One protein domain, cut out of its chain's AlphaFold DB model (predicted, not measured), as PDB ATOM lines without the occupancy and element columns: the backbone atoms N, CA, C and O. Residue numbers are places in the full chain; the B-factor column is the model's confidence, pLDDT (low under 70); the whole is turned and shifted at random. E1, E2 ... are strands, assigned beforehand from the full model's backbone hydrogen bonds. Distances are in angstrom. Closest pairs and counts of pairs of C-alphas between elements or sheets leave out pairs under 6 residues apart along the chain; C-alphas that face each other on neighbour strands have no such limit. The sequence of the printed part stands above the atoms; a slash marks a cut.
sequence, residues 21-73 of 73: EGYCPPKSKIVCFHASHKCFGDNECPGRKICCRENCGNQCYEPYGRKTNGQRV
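This is residues 21 to 73 of the 73 residues of the protein "U13-Austrotoxin-Ht1a_1" of Hickmania troglodytes (UniProt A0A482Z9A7). This domain has little regular structure: one small hairpin, E1 and E2, lies in the middle of a wide loop, residues 21 to 49, and the tail after E2 folds back over E1. The printed part has 53 residues with two named strands, E1 then E2, antiparallel, and no named helix. The class is all strand, though the strands hold only 10 residues. The whole is compact, with a radius of gyration of the C-alphas of 10.5 A and spans of 31 by 22 by 12 A.

Pass residues 21 to 49 to reach E1, residues 50 to 54; a tight link of 2 residues leads to E2, residues 57 to 61. This hairpin is antiparallel at 143 degrees. Look at N 52 and O 59, 2.9 A apart and within hydrogen-bond range; C-alphas 53 and 58 face each other at 4.5 A.

Find C-alpha 50 at (291.075, 125.863, 177.056); E1 runs 12.4 A from there. E2 runs 12.6 A to C-alpha 61 at (293.643, 121.058, 176.869).

The C-alphas of Glu 21 and Phe 33, the two farthest apart, are 31.2 A apart. The printed part has no cut; residue 21 alone is under pLDDT 70.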
ATOM      1  N   GLU A  21     294.513 133.124 182.834       67.62
ATOM      2  CA  GLU A  21     294.917 132.781 181.470       67.62
ATOM      3  C   GLU A  21     295.840 131.555 181.472       67.62
ATOM      4  O   GLU A  21     297.055 131.656 181.652       67.62
ATOM      5  N   GLY A  22     295.272 130.370 181.285       84.88
ATOM      6  CA  GLY A  22     296.063 129.198 180.939       84.88
ATOM      7  C   GLY A  22     296.754 129.358 179.589       84.88
ATOM      8  O   GLY A  22     296.157 129.867 178.642       84.88
ATOM      9  N   TYR A  23     297.992 128.880 179.467       94.31
ATOM     10  CA  TYR A  23     298.671 128.795 178.172       94.31
ATOM     11  C   TYR A  23     298.339 127.476 177.472       94.31
ATOM     12  O   TYR A  23     298.000 126.492 178.119       94.31
ATOM     13  N   CYS A  24     298.484 127.423 176.151       95.88
ATOM     14  CA  CYS A  24     298.411 126.160 175.419       95.88
ATOM     15  C   CYS A  24     299.704 125.339 175.581       95.88
ATOM     16  O   CYS A  24     300.774 125.916 175.815       95.88
ATOM     17  N   PRO A  25     299.644 124.001 175.448       94.94
ATOM     18  CA  PRO A  25     300.840 123.165 175.411       94.94
ATOM     19  C   PRO A  25     301.717 123.496 174.188       94.94
ATOM     20  O   PRO A  25     301.245 124.124 173.238       94.94
ATOM     21  N   PRO A  26     302.997 123.082 174.177       93.62
ATOM     22  CA  PRO A  26     303.834 123.198 172.988       93.62
ATOM     23  C   PRO A  26     303.211 122.440 171.816       93.62
ATOM     24  O   PRO A  26     302.735 121.318 171.996       93.62
ATOM     25  N   LYS A  27     303.263 123.021 170.615       88.75
ATOM     26  CA  LYS A  27     302.693 122.391 169.422       88.75
ATOM     27  C   LYS A  27     303.315 121.027 169.144       88.75
ATOM     28  O   LYS A  27     304.541 120.874 169.161       88.75
ATOM     29  N   SER A  28     302.468 120.064 168.797       86.19
ATOM     30  CA  SER A  28     302.920 118.774 168.289       86.19
ATOM     31  C   SER A  28     303.582 118.908 166.905       86.19
ATOM     32  O   SER A  28     303.291 119.814 166.123       86.19
ATOM     33  N   LYS A  29     304.496 117.982 166.585       89.25
ATOM     34  CA  LYS A  29     305.109 117.856 165.244       89.25
ATOM     35  C   LYS A  29     304.283 116.978 164.294       89.25
ATOM     36  O   LYS A  29     304.758 116.612 163.225       89.25
ATOM     37  N   ILE A  30     303.079 116.593 164.711       90.38
ATOM     38  CA  ILE A  30     302.205 115.707 163.947       90.38
ATOM     39  C   ILE A  30     301.664 116.488 162.751       90.38
ATOM     40  O   ILE A  30     301.267 117.646 162.886       90.38
ATOM     41  N   VAL A  31     301.657 115.847 161.587       90.69
ATOM     42  CA  VAL A  31     301.081 116.382 160.353       90.69
ATOM     43  C   VAL A  31     299.916 115.485 159.969       90.69
ATOM     44  O   VAL A  31     300.060 114.265 159.942       90.69
ATOM     45  N   CYS A  32     298.766 116.086 159.681       90.75
ATOM     46  CA  CYS A  32     297.570 115.366 159.266       90.75
ATOM     47  C   CYS A  32     297.149 115.798 157.865       90.75
ATOM     48  O   CYS A  32     297.313 116.957 157.493       90.75
ATOM     49  N   PHE A  33     296.578 114.864 157.106       92.62
ATOM     50  CA  PHE A  33     296.017 115.151 155.784       92.62
ATOM     51  C   PHE A  33     294.696 115.934 155.876       92.62
ATOM     52  O   PHE A  33     294.405 116.778 155.034       92.62
ATOM     53  N   HIS A  34     293.928 115.703 156.945       92.81
ATOM     54  CA  HIS A  34     292.721 116.454 157.275       92.81
ATOM     55  C   HIS A  34     292.786 116.990 158.704       92.81
ATOM     56  O   HIS A  34     293.262 116.306 159.611       92.81
ATOM     57  N   ALA A  35     292.265 118.201 158.896       93.69
ATOM     58  CA  ALA A  35     292.075 118.801 160.208       93.69
ATOM     59  C   ALA A  35     290.613 118.658 160.658       93.69
ATOM     60  O   ALA A  35     289.692 118.823 159.859       93.69
ATOM     61  N   SER A  36     290.394 118.376 161.943       95.06
ATOM     62  CA  SER A  36     289.063 118.323 162.555       95.06
ATOM     63  C   SER A  36     289.058 119.146 163.837       95.06
ATOM     64  O   SER A  36     289.624 118.740 164.850       95.06
ATOM     65  N   HIS A  37     288.419 120.315 163.799       96.75
ATOM     66  CA  HIS A  37     288.288 121.177 164.972       96.75
ATOM     67  C   HIS A  37     287.246 120.607 165.941       96.75
ATOM     68  O   HIS A  37     286.125 120.298 165.541       96.75
ATOM     69  N   LYS A  38     287.629 120.448 167.211       96.69
ATOM     70  CA  LYS A  38     286.745 119.994 168.298       96.69
ATOM     71  C   LYS A  38     286.189 121.139 169.146       96.69
ATOM     72  O   LYS A  38     285.275 120.905 169.922       96.69
ATOM     73  N   CYS A  39     286.758 122.333 169.008       97.62
ATOM     74  CA  CYS A  39     286.340 123.563 169.675       97.62
ATOM     75  C   CYS A  39     286.762 124.778 168.830       97.62
ATOM     76  O   CYS A  39     287.700 124.694 168.027       97.62
ATOM     77  N   PHE A  40     286.100 125.911 169.022       96.75
ATOM     78  CA  PHE A  40     286.433 127.219 168.451       96.75
ATOM     79  C   PHE A  40     286.602 128.306 169.523       96.75
ATOM     80  O   PHE A  40     287.062 129.396 169.204       96.75
ATOM     81  N   GLY A  41     286.300 127.995 170.782       95.31
ATOM     82  CA  GLY A  41     286.607 128.812 171.948       95.31
ATOM     83  C   GLY A  41     286.659 127.976 173.226       95.31
ATOM     84  O   GLY A  41     286.245 126.814 173.261       95.31
ATOM     85  N   ASP A  42     287.183 128.557 174.303       94.94
ATOM     86  CA  ASP A  42     287.325 127.848 175.586       94.94
ATOM     87  C   ASP A  42     285.978 127.481 176.214       94.94
ATOM     88  O   ASP A  42     285.880 126.505 176.949       94.94
ATOM     89  N   ASN A  43     284.927 128.241 175.903       93.75
ATOM     90  CA  ASN A  43     283.565 128.002 176.378       93.75
ATOM     91  C   ASN A  43     282.950 126.702 175.835       93.75
ATOM     92  O   ASN A  43     281.990 126.201 176.414       93.75
ATOM     93  N   GLU A  44     283.487 126.156 174.743       96.50
ATOM     94  CA  GLU A  44     283.087 124.851 174.204       96.50
ATOM     95  C   GLU A  44     283.823 123.692 174.887       96.50
ATOM     96  O   GLU A  44     283.447 122.528 174.736       96.50
ATOM     97  N   CYS A  45     284.877 123.990 175.648       96.44
ATOM     98  CA  CYS A  45     285.643 122.982 176.351       96.44
ATOM     99  C   CYS A  45     284.997 122.632 177.699       96.44
ATOM    100  O   CYS A  45     284.574 123.508 178.452       96.44
ATOM    101  N   PRO A  46     284.947 121.340 178.066       95.06
ATOM    102  CA  PRO A  46     284.363 120.933 179.332       95.06
ATOM    103  C   PRO A  46     285.237 121.372 180.514       95.06
ATOM    104  O   PRO A  46     286.458 121.183 180.521       95.06
ATOM    105  N   GLY A  47     284.591 121.886 181.560       92.06
ATOM    106  CA  GLY A  47     285.251 122.297 182.796       92.06
ATOM    107  C   GLY A  47     286.060 123.583 182.628       92.06
ATOM    108  O   GLY A  47     285.560 124.571 182.109       92.06
ATOM    109  N   ARG A  48     287.307 123.582 183.113       89.94
ATOM    110  CA  ARG A  48     288.238 124.728 183.029       89.94
ATOM    111  C   ARG A  48     289.314 124.533 181.957       89.94
ATOM    112  O   ARG A  48     290.432 125.022 182.098       89.94
ATOM    113  N   LYS A  49     289.004 123.734 180.939       95.31
ATOM    114  CA  LYS A  49     289.898 123.489 179.807       95.31
ATOM    115  C   LYS A  49     289.855 124.666 178.838       95.31
ATOM    116  O   LYS A  49     288.872 125.397 178.793       95.31
ATOM    117  N   ILE A  50     290.920 124.812 178.064       95.56
ATOM    118  CA  ILE A  50     291.075 125.863 177.056       95.56
ATOM    119  C   ILE A  50     291.196 125.253 175.662       95.56
ATOM    120  O   ILE A  50     291.694 124.133 175.510       95.56
ATOM    121  N   CYS A  51     290.743 125.978 174.646       97.12
ATOM    122  CA  CYS A  51     290.790 125.556 173.257       97.12
ATOM    123  C   CYS A  51     292.108 125.998 172.612       97.12
ATOM    124  O   CYS A  51     292.426 127.185 172.544       97.12
ATOM    125  N   CYS A  52     292.884 125.036 172.117       96.62
ATOM    126  CA  CYS A  52     294.192 125.279 171.516       96.62
ATOM    127  C   CYS A  52     294.239 124.815 170.064       96.62
ATOM    128  O   CYS A  52     293.656 123.794 169.697       96.62
ATOM    129  N   ARG A  53     294.985 125.550 169.238       95.50
ATOM    130  CA  ARG A  53     295.221 125.233 167.830       95.50
ATOM    131  C   ARG A  53     296.346 124.205 167.688       95.50
ATOM    132  O   ARG A  53     297.520 124.565 167.806       95.50
ATOM    133  N   GLU A  54     295.991 122.981 167.310       93.94
ATOM    134  CA  GLU A  54     296.933 121.959 166.845       93.94
ATOM    135  C   GLU A  54     296.980 121.903 165.310       93.94
ATOM    136  O   GLU A  54     296.130 122.459 164.610       93.94
ATOM    137  N   ASN A  55     297.984 121.214 164.763       92.12
ATOM    138  CA  ASN A  55     298.142 121.059 163.309       92.12
ATOM    139  C   ASN A  55     296.991 120.269 162.672       92.12
ATOM    140  O   ASN A  55     296.697 120.440 161.494       92.12
ATOM    141  N   CYS A  56     296.343 119.408 163.453       94.00
ATOM    142  CA  CYS A  56     295.289 118.506 163.001       94.00
ATOM    143  C   CYS A  56     293.883 118.972 163.409       94.00
ATOM    144  O   CYS A  56     292.932 118.193 163.358       94.00
ATOM    145  N   GLY A  57     293.743 120.239 163.803       94.88
ATOM    146  CA  GLY A  57     292.492 120.823 164.282       94.88
ATOM    147  C   GLY A  57     292.609 121.362 165.703       94.88
ATOM    148  O   GLY A  57     293.611 121.178 166.380       94.88
ATOM    149  N   ASN A  58     291.586 122.071 166.160       96.81
ATOM    150  CA  ASN A  58     291.576 122.625 167.512       96.81
ATOM    151  C   ASN A  58     291.172 121.559 168.528       96.81
ATOM    152  O   ASN A  58     290.277 120.756 168.250       96.81
ATOM    153  N   GLN A  59     291.769 121.592 169.716       96.44
ATOM    154  CA  GLN A  59     291.496 120.617 170.763       96.44
ATOM    155  C   GLN A  59     291.533 121.258 172.155       96.44
ATOM    156  O   GLN A  59     292.268 122.214 172.396       96.44
ATOM    157  N   CYS A  60     290.727 120.718 173.068       96.75
ATOM    158  CA  CYS A  60     290.665 121.178 174.450       96.75
ATOM    159  C   CYS A  60     291.804 120.586 175.286       96.75
ATOM    160  O   CYS A  60     291.936 119.361 175.371       96.75
ATOM    161  N   TYR A  61     292.557 121.442 175.969       95.25
ATOM    162  CA  TYR A  61     293.643 121.058 176.869       95.25
ATOM    163  C   TYR A  61     293.421 121.594 178.274       95.25
ATOM    164  O   TYR A  61     292.732 122.592 178.485       95.25
ATOM    165  N   GLU A  62     294.037 120.929 179.249       95.31
ATOM    166  CA  GLU A  62     294.248 121.571 180.537       95.31
ATOM    167  C   GLU A  62     295.194 122.769 180.365       95.31
ATOM    168  O   GLU A  62     296.151 122.694 179.584       95.31
ATOM    169  N   PRO A  63     294.928 123.878 181.065       94.44
ATOM    170  CA  PRO A  63     295.734 125.081 180.954       94.44
ATOM    171  C   PRO A  63     297.179 124.818 181.394       94.44
ATOM    172  O   PRO A  63     297.440 124.390 182.519       94.44
ATOM    173  N   TYR A  64     298.141 125.109 180.519       93.94
ATOM    174  CA  TYR A  64     299.560 125.052 180.852       93.94
ATOM    175  C   TYR A  64     299.930 126.219 181.766       93.94
ATOM    176  O   TYR A  64     299.624 127.375 181.478       93.94
ATOM    177  N   GLY A  65     300.668 125.927 182.837       91.81
ATOM    178  CA  GLY A  65     301.107 126.933 183.812       91.81
ATOM    179  C   GLY A  65     302.240 127.856 183.339       91.81
ATOM    180  O   GLY A  65     302.694 128.697 184.106       91.81
ATOM    181  N   ARG A  66     302.738 127.702 182.104       91.31
ATOM    182  CA  ARG A  66     303.817 128.533 181.542       91.31
ATOM    183  C   ARG A  66     303.607 128.807 180.060       91.31
ATOM    184  O   ARG A  66     303.097 127.947 179.344       91.31
ATOM    185  N   LYS A  67     304.092 129.957 179.590       91.56
ATOM    186  CA  LYS A  67     304.053 130.336 178.173       91.56
ATOM    187  C   LYS A  67     304.841 129.345 177.310       91.56
ATOM    188  O   LYS A  67     305.963 128.969 177.649       91.56
ATOM    189  N   THR A  68     304.259 128.943 176.183       93.94
ATOM    190  CA  THR A  68     304.873 128.054 175.181       93.94
ATOM    191  C   THR A  68     304.706 128.648 173.772       93.94
ATOM    192  O   THR A  68     304.292 129.800 173.639       93.94
ATOM    193  N   ASN A  69     305.031 127.883 172.720       93.00
ATOM    194  CA  ASN A  69     304.696 128.241 171.333       93.00
ATOM    195  C   ASN A  69     303.270 127.820 170.911       93.00
ATOM    196  O   ASN A  69     302.902 127.997 169.748       93.00
ATOM    197  N   GLY A  70     302.499 127.220 171.822       93.75
ATOM    198  CA  GLY A  70     301.102 126.875 171.613       93.75
ATOM    199  C   GLY A  70     300.240 128.119 171.447       93.75
ATOM    200  O   GLY A  70     300.538 129.180 171.995       93.75
ATOM    201  N   GLN A  71     299.149 127.980 170.700       95.06
ATOM    202  CA  GLN A  71     298.257 129.088 170.379       95.06
ATOM    203  C   GLN A  71     296.838 128.764 170.845       95.06
ATOM    204  O   GLN A  71     296.293 127.732 170.455       95.06
ATOM    205  N   ARG A  72     296.267 129.652 171.665       94.56
ATOM    206  CA  ARG A  72     294.853 129.624 172.063       94.56
ATOM    207  C   ARG A  72     294.000 130.099 170.888       94.56
ATOM    208  O   ARG A  72     294.467 130.937 170.109       94.56
ATOM    209  N   VAL A  73     292.835 129.486 170.721       94.06
ATOM    210  CA  VAL A  73     291.868 129.861 169.680       94.06
ATOM    211  C   VAL A  73     291.129 131.122 170.095       94.06
ATOM    212  O   VAL A  73     290.817 131.238 171.299       94.06
TER     213      VAL A  73